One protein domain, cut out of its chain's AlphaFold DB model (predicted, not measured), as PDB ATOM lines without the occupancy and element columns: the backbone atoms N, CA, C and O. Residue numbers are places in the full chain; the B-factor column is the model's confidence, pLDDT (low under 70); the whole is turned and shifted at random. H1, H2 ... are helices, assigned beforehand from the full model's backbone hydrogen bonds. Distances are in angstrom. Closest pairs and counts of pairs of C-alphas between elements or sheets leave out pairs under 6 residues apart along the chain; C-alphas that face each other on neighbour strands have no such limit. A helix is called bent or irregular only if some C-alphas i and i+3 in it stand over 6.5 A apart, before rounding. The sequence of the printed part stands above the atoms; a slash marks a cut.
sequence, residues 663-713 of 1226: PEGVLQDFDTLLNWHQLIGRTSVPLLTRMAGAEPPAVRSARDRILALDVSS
ATOM      1  N   PRO A 663      33.301 -23.349 -31.962       72.94
ATOM      2  CA  PRO A 663      34.657 -23.640 -31.522       72.94
ATOM      3  C   PRO A 663      35.695 -22.806 -32.280       72.94
ATOM      4  O   PRO A 663      35.558 -22.524 -33.476       72.94
ATOM      5  N   GLU A 664      36.755 -22.412 -31.577       72.31
ATOM      6  CA  GLU A 664      37.838 -21.618 -32.155       72.31
ATOM      7  C   GLU A 664      38.478 -22.372 -33.336       72.31
ATOM      8  O   GLU A 664      38.857 -23.536 -33.215       72.31
ATOM      9  N   GLY A 665      38.576 -21.715 -34.498       77.38
ATOM     10  CA  GLY A 665      39.160 -22.294 -35.714       77.38
ATOM     11  C   GLY A 665      38.173 -22.904 -36.717       77.38
ATOM     12  O   GLY A 665      38.565 -23.101 -37.860       77.38
ATOM     13  N   VAL A 666      36.888 -23.101 -36.382       84.56
ATOM     14  CA  VAL A 666      35.896 -23.648 -37.341       84.56
ATOM     15  C   VAL A 666      35.758 -22.772 -38.587       84.56
ATOM     16  O   VAL A 666      35.760 -23.277 -39.706       84.56
ATOM     17  N   LEU A 667      35.719 -21.446 -38.425       80.00
ATOM     18  CA  LEU A 667      35.701 -20.518 -39.564       80.00
ATOM     19  C   LEU A 667      36.977 -20.616 -40.418       80.00
ATOM     20  O   LEU A 667      36.906 -20.482 -41.635       80.00
ATOM     21  N   GLN A 668      38.127 -20.900 -39.796       83.12
ATOM     22  CA  GLN A 668      39.390 -21.115 -40.506       83.12
ATOM     23  C   GLN A 668      39.389 -22.443 -41.276       83.12
ATOM     24  O   GLN A 668      39.997 -22.548 -42.342       83.12
ATOM     25  N   ASP A 669      38.691 -23.453 -40.761       86.50
ATOM     26  CA  ASP A 669      38.496 -24.729 -41.442       86.50
ATOM     27  C   ASP A 669      37.560 -24.578 -42.648       86.50
ATOM     28  O   ASP A 669      37.884 -25.078 -43.727       86.50
ATOM     29  N   PHE A 670      36.467 -23.811 -42.519       88.31
ATOM     30  CA  PHE A 670      35.607 -23.439 -43.651       88.31
ATOM     31  C   PHE A 670      36.395 -22.684 -44.728       88.31
ATOM     32  O   PHE A 670      36.308 -23.033 -45.904       88.31
ATOM     33  N   ASP A 671      37.216 -21.707 -44.329       85.00
ATOM     34  CA  ASP A 671      38.107 -20.964 -45.228       85.00
ATOM     35  C   ASP A 671      39.121 -21.891 -45.927       85.00
ATOM     36  O   ASP A 671      39.353 -21.787 -47.131       85.00
ATOM     37  N   THR A 672      39.670 -22.873 -45.210       86.56
ATOM     38  CA  THR A 672      40.593 -23.871 -45.778       86.56
ATOM     39  C   THR A 672      39.918 -24.721 -46.859       86.56
ATOM     40  O   THR A 672      40.516 -24.957 -47.912       86.56
ATOM     41  N   LEU A 673      38.676 -25.165 -46.630       86.06
ATOM     42  CA  LEU A 673      37.911 -25.929 -47.621       86.06
ATOM     43  C   LEU A 673      37.513 -25.063 -48.820       86.06
ATOM     44  O   LEU A 673      37.704 -25.487 -49.960       86.06
ATOM     45  N   LEU A 674      37.013 -23.847 -48.579       87.38
ATOM     46  CA  LEU A 674      36.581 -22.918 -49.627       87.38
ATOM     47  C   LEU A 674      37.743 -22.572 -50.559       87.38
ATOM     48  O   LEU A 674      37.625 -22.729 -51.774       87.38
ATOM     49  N   ASN A 675      38.891 -22.193 -49.989       85.00
ATOM     50  CA  ASN A 675      40.091 -21.874 -50.757       85.00
ATOM     51  C   ASN A 675      40.584 -23.080 -51.563       85.00
ATOM     52  O   ASN A 675      40.980 -22.925 -52.716       85.00
ATOM     53  N   TRP A 676      40.545 -24.290 -50.997       86.56
ATOM     54  CA  TRP A 676      40.946 -25.489 -51.730       86.56
ATOM     55  C   TRP A 676      40.027 -25.777 -52.919       86.56
ATOM     56  O   TRP A 676      40.521 -25.954 -54.032       86.56
ATOM     57  N   HIS A 677      38.708 -25.768 -52.708       85.56
ATOM     58  CA  HIS A 677      37.717 -25.979 -53.766       85.56
ATOM     59  C   HIS A 677      37.809 -24.911 -54.863       85.56
ATOM     60  O   HIS A 677      37.722 -25.237 -56.049       85.56
ATOM     61  N   GLN A 678      38.082 -23.659 -54.489       86.12
ATOM     62  CA  GLN A 678      38.344 -22.579 -55.434       86.12
ATOM     63  C   GLN A 678      39.638 -22.807 -56.234       86.12
ATOM     64  O   GLN A 678      39.632 -22.648 -57.454       86.12
ATOM     65  N   LEU A 679      40.733 -23.222 -55.584       86.19
ATOM     66  CA  LEU A 679      42.029 -23.471 -56.234       86.19
ATOM     67  C   LEU A 679      41.979 -24.596 -57.271       86.19
ATOM     68  O   LEU A 679      42.664 -24.519 -58.288       86.19
ATOM     69  N   ILE A 680      41.173 -25.630 -57.029       84.88
ATOM     70  CA  ILE A 680      40.988 -26.749 -57.966       84.88
ATOM     71  C   ILE A 680      39.840 -26.519 -58.964       84.88
ATOM     72  O   ILE A 680      39.502 -27.431 -59.716       84.88
ATOM     73  N   GLY A 681      39.217 -25.335 -58.957       81.06
ATOM     74  CA  GLY A 681      38.145 -24.966 -59.887       81.06
ATOM     75  C   GLY A 681      36.809 -25.683 -59.655       81.06
ATOM     76  O   GLY A 681      35.996 -25.765 -60.568       81.06
ATOM     77  N   ARG A 682      36.563 -26.216 -58.453       77.38
ATOM     78  CA  ARG A 682      35.319 -26.912 -58.085       77.38
ATOM     79  C   ARG A 682      34.452 -26.039 -57.183       77.38
ATOM     80  O   ARG A 682      34.300 -26.326 -56.001       77.38
ATOM     81  N   THR A 683      33.886 -24.974 -57.740       79.31
ATOM     82  CA  THR A 683      33.063 -24.001 -56.996       79.31
ATOM     83  C   THR A 683      31.588 -24.392 -56.867       79.31
ATOM     84  O   THR A 683      30.883 -23.790 -56.068       79.31
ATOM     85  N   SER A 684      31.128 -25.391 -57.624       78.50
ATOM     86  CA  SER A 684      29.717 -25.821 -57.671       78.50
ATOM     87  C   SER A 684      29.456 -27.153 -56.959       78.50
ATOM     88  O   SER A 684      28.408 -27.758 -57.161       78.50
ATOM     89  N   VAL A 685      30.410 -27.646 -56.162       74.88
ATOM     90  CA  VAL A 685      30.253 -28.887 -55.382       74.88
ATOM     91  C   VAL A 685      30.003 -28.563 -53.908       74.88
ATOM     92  O   VAL A 685      30.538 -27.564 -53.418       74.88
ATOM     93  N   PRO A 686      29.252 -29.401 -53.165       81.25
ATOM     94  CA  PRO A 686      29.073 -29.195 -51.734       81.25
ATOM     95  C   PRO A 686      30.418 -29.197 -51.001       81.25
ATOM     96  O   PRO A 686      31.272 -30.058 -51.225       81.25
ATOM     97  N   LEU A 687      30.598 -28.233 -50.096       79.62
ATOM     98  CA  LEU A 687      31.888 -27.948 -49.463       79.62
ATOM     99  C   LEU A 687      32.464 -29.135 -48.669       79.62
ATOM    100  O   LEU A 687      33.678 -29.294 -48.561       79.62
ATOM    101  N   LEU A 688      31.592 -29.976 -48.107       84.75
ATOM    102  CA  LEU A 688      31.982 -31.119 -47.280       84.75
ATOM    103  C   LEU A 688      32.176 -32.420 -48.078       84.75
ATOM    104  O   LEU A 688      32.616 -33.414 -47.498       84.75
ATOM    105  N   THR A 689      31.980 -32.420 -49.403       81.19
ATOM    106  CA  THR A 689      32.126 -33.611 -50.264       81.19
ATOM    107  C   THR A 689      33.576 -34.075 -50.390       81.19
ATOM    108  O   THR A 689      34.425 -33.330 -50.894       81.19
ATOM    109  N   ARG A 690      33.877 -35.306 -49.950       75.94
ATOM    110  CA  ARG A 690      35.206 -35.919 -50.131       75.94
ATOM    111  C   ARG A 690      35.493 -36.133 -51.616       75.94
ATOM    112  O   ARG A 690      34.646 -36.607 -52.366       75.94
ATOM    113  N   MET A 691      36.707 -35.808 -52.035       67.81
ATOM    114  CA  MET A 691      37.198 -36.066 -53.379       67.81
ATOM    115  C   MET A 691      37.683 -37.510 -53.505       67.81
ATOM    116  O   MET A 691      38.409 -38.013 -52.647       67.81
ATOM    117  N   ALA A 692      37.346 -38.153 -54.622       59.34
ATOM    118  CA  ALA A 692      38.003 -39.382 -55.042       59.34
ATOM    119  C   ALA A 692      39.480 -39.079 -55.373       59.34
ATOM    120  O   ALA A 692      39.766 -38.302 -56.284       59.34
ATOM    121  N   GLY A 693      40.416 -39.649 -54.602       65.44
ATOM    122  CA  GLY A 693      41.865 -39.458 -54.764       65.44
ATOM    123  C   GLY A 693      42.573 -38.822 -53.557       65.44
ATOM    124  O   GLY A 693      42.045 -38.756 -52.447       65.44
ATOM    125  N   ALA A 694      43.821 -38.383 -53.754       63.88
ATOM    126  CA  ALA A 694      44.673 -37.868 -52.679       63.88
ATOM    127  C   ALA A 694      44.426 -36.372 -52.400       63.88
ATOM    128  O   ALA A 694      44.948 -35.500 -53.087       63.88
ATOM    129  N   GLU A 695      43.667 -36.070 -51.346       81.00
ATOM    130  CA  GLU A 695      43.520 -34.700 -50.830       81.00
ATOM    131  C   GLU A 695      44.754 -34.232 -50.027       81.00
ATOM    132  O   GLU A 695      45.480 -35.047 -49.443       81.00
ATOM    133  N   PRO A 696      45.003 -32.919 -49.903       87.25
ATOM    134  CA  PRO A 696      45.968 -32.419 -48.934       87.25
ATOM    135  C   PRO A 696      45.540 -32.770 -47.494       87.25
ATOM    136  O   PRO A 696      44.367 -32.605 -47.148       87.25
ATOM    137  N   PRO A 697      46.465 -33.195 -46.608       85.69
ATOM    138  CA  PRO A 697      46.134 -33.525 -45.219       85.69
ATOM    139  C   PRO A 697      45.426 -32.393 -44.468       85.69
ATOM    140  O   PRO A 697      44.504 -32.662 -43.712       85.69
ATOM    141  N   ALA A 698      45.808 -31.135 -44.718       83.06
ATOM    142  CA  ALA A 698      45.183 -29.973 -44.087       83.06
ATOM    143  C   ALA A 698      43.695 -29.818 -44.456       83.06
ATOM    144  O   ALA A 698      42.893 -29.498 -43.586       83.06
ATOM    145  N   VAL A 699      43.328 -30.111 -45.710       85.75
ATOM    146  CA  VAL A 699      41.944 -30.058 -46.215       85.75
ATOM    147  C   VAL A 699      41.118 -31.190 -45.607       85.75
ATOM    148  O   VAL A 699      40.042 -30.936 -45.072       85.75
ATOM    149  N   ARG A 700      41.650 -32.423 -45.582       87.19
ATOM    150  CA  ARG A 700      40.988 -33.543 -44.889       87.19
ATOM    151  C   ARG A 700      40.774 -33.249 -43.412       87.19
ATOM    152  O   ARG A 700      39.668 -33.410 -42.923       87.19
ATOM    153  N   SER A 701      41.805 -32.781 -42.710       85.62
ATOM    154  CA  SER A 701      41.698 -32.492 -41.280       85.62
ATOM    155  C   SER A 701      40.738 -31.340 -40.974       85.62
ATOM    156  O   SER A 701      40.057 -31.405 -39.958       85.62
ATOM    157  N   ALA A 702      40.664 -30.310 -41.824       82.69
ATOM    158  CA  ALA A 702      39.661 -29.248 -41.706       82.69
ATOM    159  C   ALA A 702      38.236 -29.800 -41.891       82.69
ATOM    160  O   ALA A 702      37.360 -29.546 -41.068       82.69
ATOM    161  N   ARG A 703      38.022 -30.638 -42.916       90.94
ATOM    162  CA  ARG A 703      36.747 -31.326 -43.170       90.94
ATOM    163  C   ARG A 703      36.333 -32.223 -42.009       90.94
ATOM    164  O   ARG A 703      35.212 -32.114 -41.530       90.94
ATOM    165  N   ASP A 704      37.235 -33.089 -41.552       87.50
ATOM    166  CA  ASP A 704      36.962 -34.041 -40.478       87.50
ATOM    167  C   ASP A 704      36.648 -33.308 -39.159       87.50
ATOM    168  O   ASP A 704      35.783 -33.756 -38.415       87.50
ATOM    169  N   ARG A 705      37.273 -32.148 -38.883       85.06
ATOM    170  CA  ARG A 705      36.924 -31.306 -37.722       85.06
ATOM    171  C   ARG A 705      35.532 -30.692 -37.828       85.06
ATOM    172  O   ARG A 705      34.821 -30.683 -36.831       85.06
ATOM    173  N   ILE A 706      35.136 -30.211 -39.009       85.94
ATOM    174  CA  ILE A 706      33.778 -29.687 -39.232       85.94
ATOM    175  C   ILE A 706      32.741 -30.812 -39.106       85.94
ATOM    176  O   ILE A 706      31.722 -30.628 -38.449       85.94
ATOM    177  N   LEU A 707      33.015 -31.991 -39.674       86.00
ATOM    178  CA  LEU A 707      32.143 -33.170 -39.573       86.00
ATOM    179  C   LEU A 707      32.063 -33.743 -38.148       86.00
ATOM    180  O   LEU A 707      31.103 -34.437 -37.831       86.00
ATOM    181  N   ALA A 708      33.054 -33.463 -37.299       85.06
ATOM    182  CA  ALA A 708      33.075 -33.868 -35.896       85.06
ATOM    183  C   ALA A 708      32.373 -32.873 -34.951       85.06
ATOM    184  O   ALA A 708      32.350 -33.117 -33.744       85.06
ATOM    185  N   LEU A 709      31.829 -31.757 -35.457       83.12
ATOM    186  CA  LEU A 709      31.052 -30.825 -34.639       83.12
ATOM    187  C   LEU A 709      29.759 -31.489 -34.160       83.12
ATOM    188  O   LEU A 709      28.982 -32.017 -34.952       83.12
ATOM    189  N   ASP A 710      29.503 -31.402 -32.858       76.06
ATOM    190  CA  ASP A 710      28.254 -31.838 -32.239       76.06
ATOM    191  C   ASP A 710      27.454 -30.644 -31.687       76.06
ATOM    192  O   ASP A 710      27.959 -29.523 -31.568       76.06
ATOM    193  N   VAL A 711      26.189 -30.874 -31.321       71.88
ATOM    194  CA  VAL A 711      25.296 -29.821 -30.796       71.88
ATOM    195  C   VAL A 711      25.886 -29.135 -29.555       71.88
ATOM    196  O   VAL A 711      25.747 -27.922 -29.387       71.88
ATOM    197  N   SER A 712      26.583 -29.886 -28.697       70.69
ATOM    198  CA  SER A 712      27.167 -29.358 -27.458       70.69
ATOM    199  C   SER A 712      28.341 -28.412 -27.719       70.69
ATOM    200  O   SER A 712      28.514 -27.425 -27.001       70.69
ATOM    201  N   SER A 713      29.096 -28.672 -28.789       71.25
ATOM    202  CA  SER A 713      30.239 -27.874 -29.221       71.25
ATOM    203  C   SER A 713      29.843 -26.519 -29.808       71.25
ATOM    204  O   SER A 713      30.662 -25.608 -29.807       71.25
TER     205      SER A 713
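What this domain is: This is residues 663 to 713 of the 1226 residues of the protein "Sigma70_r4 domain-containing protein" of Amnibacterium setariae (UniProt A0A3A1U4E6). Two helices cross steeply in contact, the second running back over the first, and a long looping link, residues 680 to 696, leads from the end of H1 round to the start of H2. The crossing lies nearer to the beginning of H1 than to its end, and a short tail, residues 708 to 713, follows H2. The printed part has 51 residues with two named helices, H1 then H2, and no named strand; its class is all helix, though under half of the residues, 25 of 51, are in named elements. It is compact, with a radius of gyration of the C-alphas of 11.1 A, and elongated, spanning 34 by 18 by 18 A.

How they stand to each other: H1, residues 666 to 679, touches H2, residues 697 to 707, with 17 pairs of C-alphas within 8 A. Their closest C-alphas are those of Asp 669 and Ala 702, 4.7 A apart. The two helices run opposite ways at a steep tilt of 51 degrees, and their centres are 9.7 A apart. In H1 and H2 every O i to N i+4 pair is within hydrogen-bond range. Neither helix is bent.

Where its parts are: Residues 663 to 665 precede H1, which begins at C-alpha 666 at (35.896, -23.648, -37.341) and ends at C-alpha 679 at (42.029, -23.471, -56.234), 19.9 A from first to last C-alpha. H2 runs from C-alpha 697 at (46.134, -33.525, -45.219) to C-alpha 707 at (32.143, -33.170, -39.573), 15.1 A.

The domain as a whole: The two C-alphas farthest apart are those of Gly 681 and Ser 712, 34.5 A. The first and last printed C-alphas, of Pro 663 and Ser 713, are 6.5 A apart. The printed part has no cut, and the 17 residues between H1 and H2 form a long link. The mean pLDDT of the printed part is 80.9, and residues 691 to 694 are under 70.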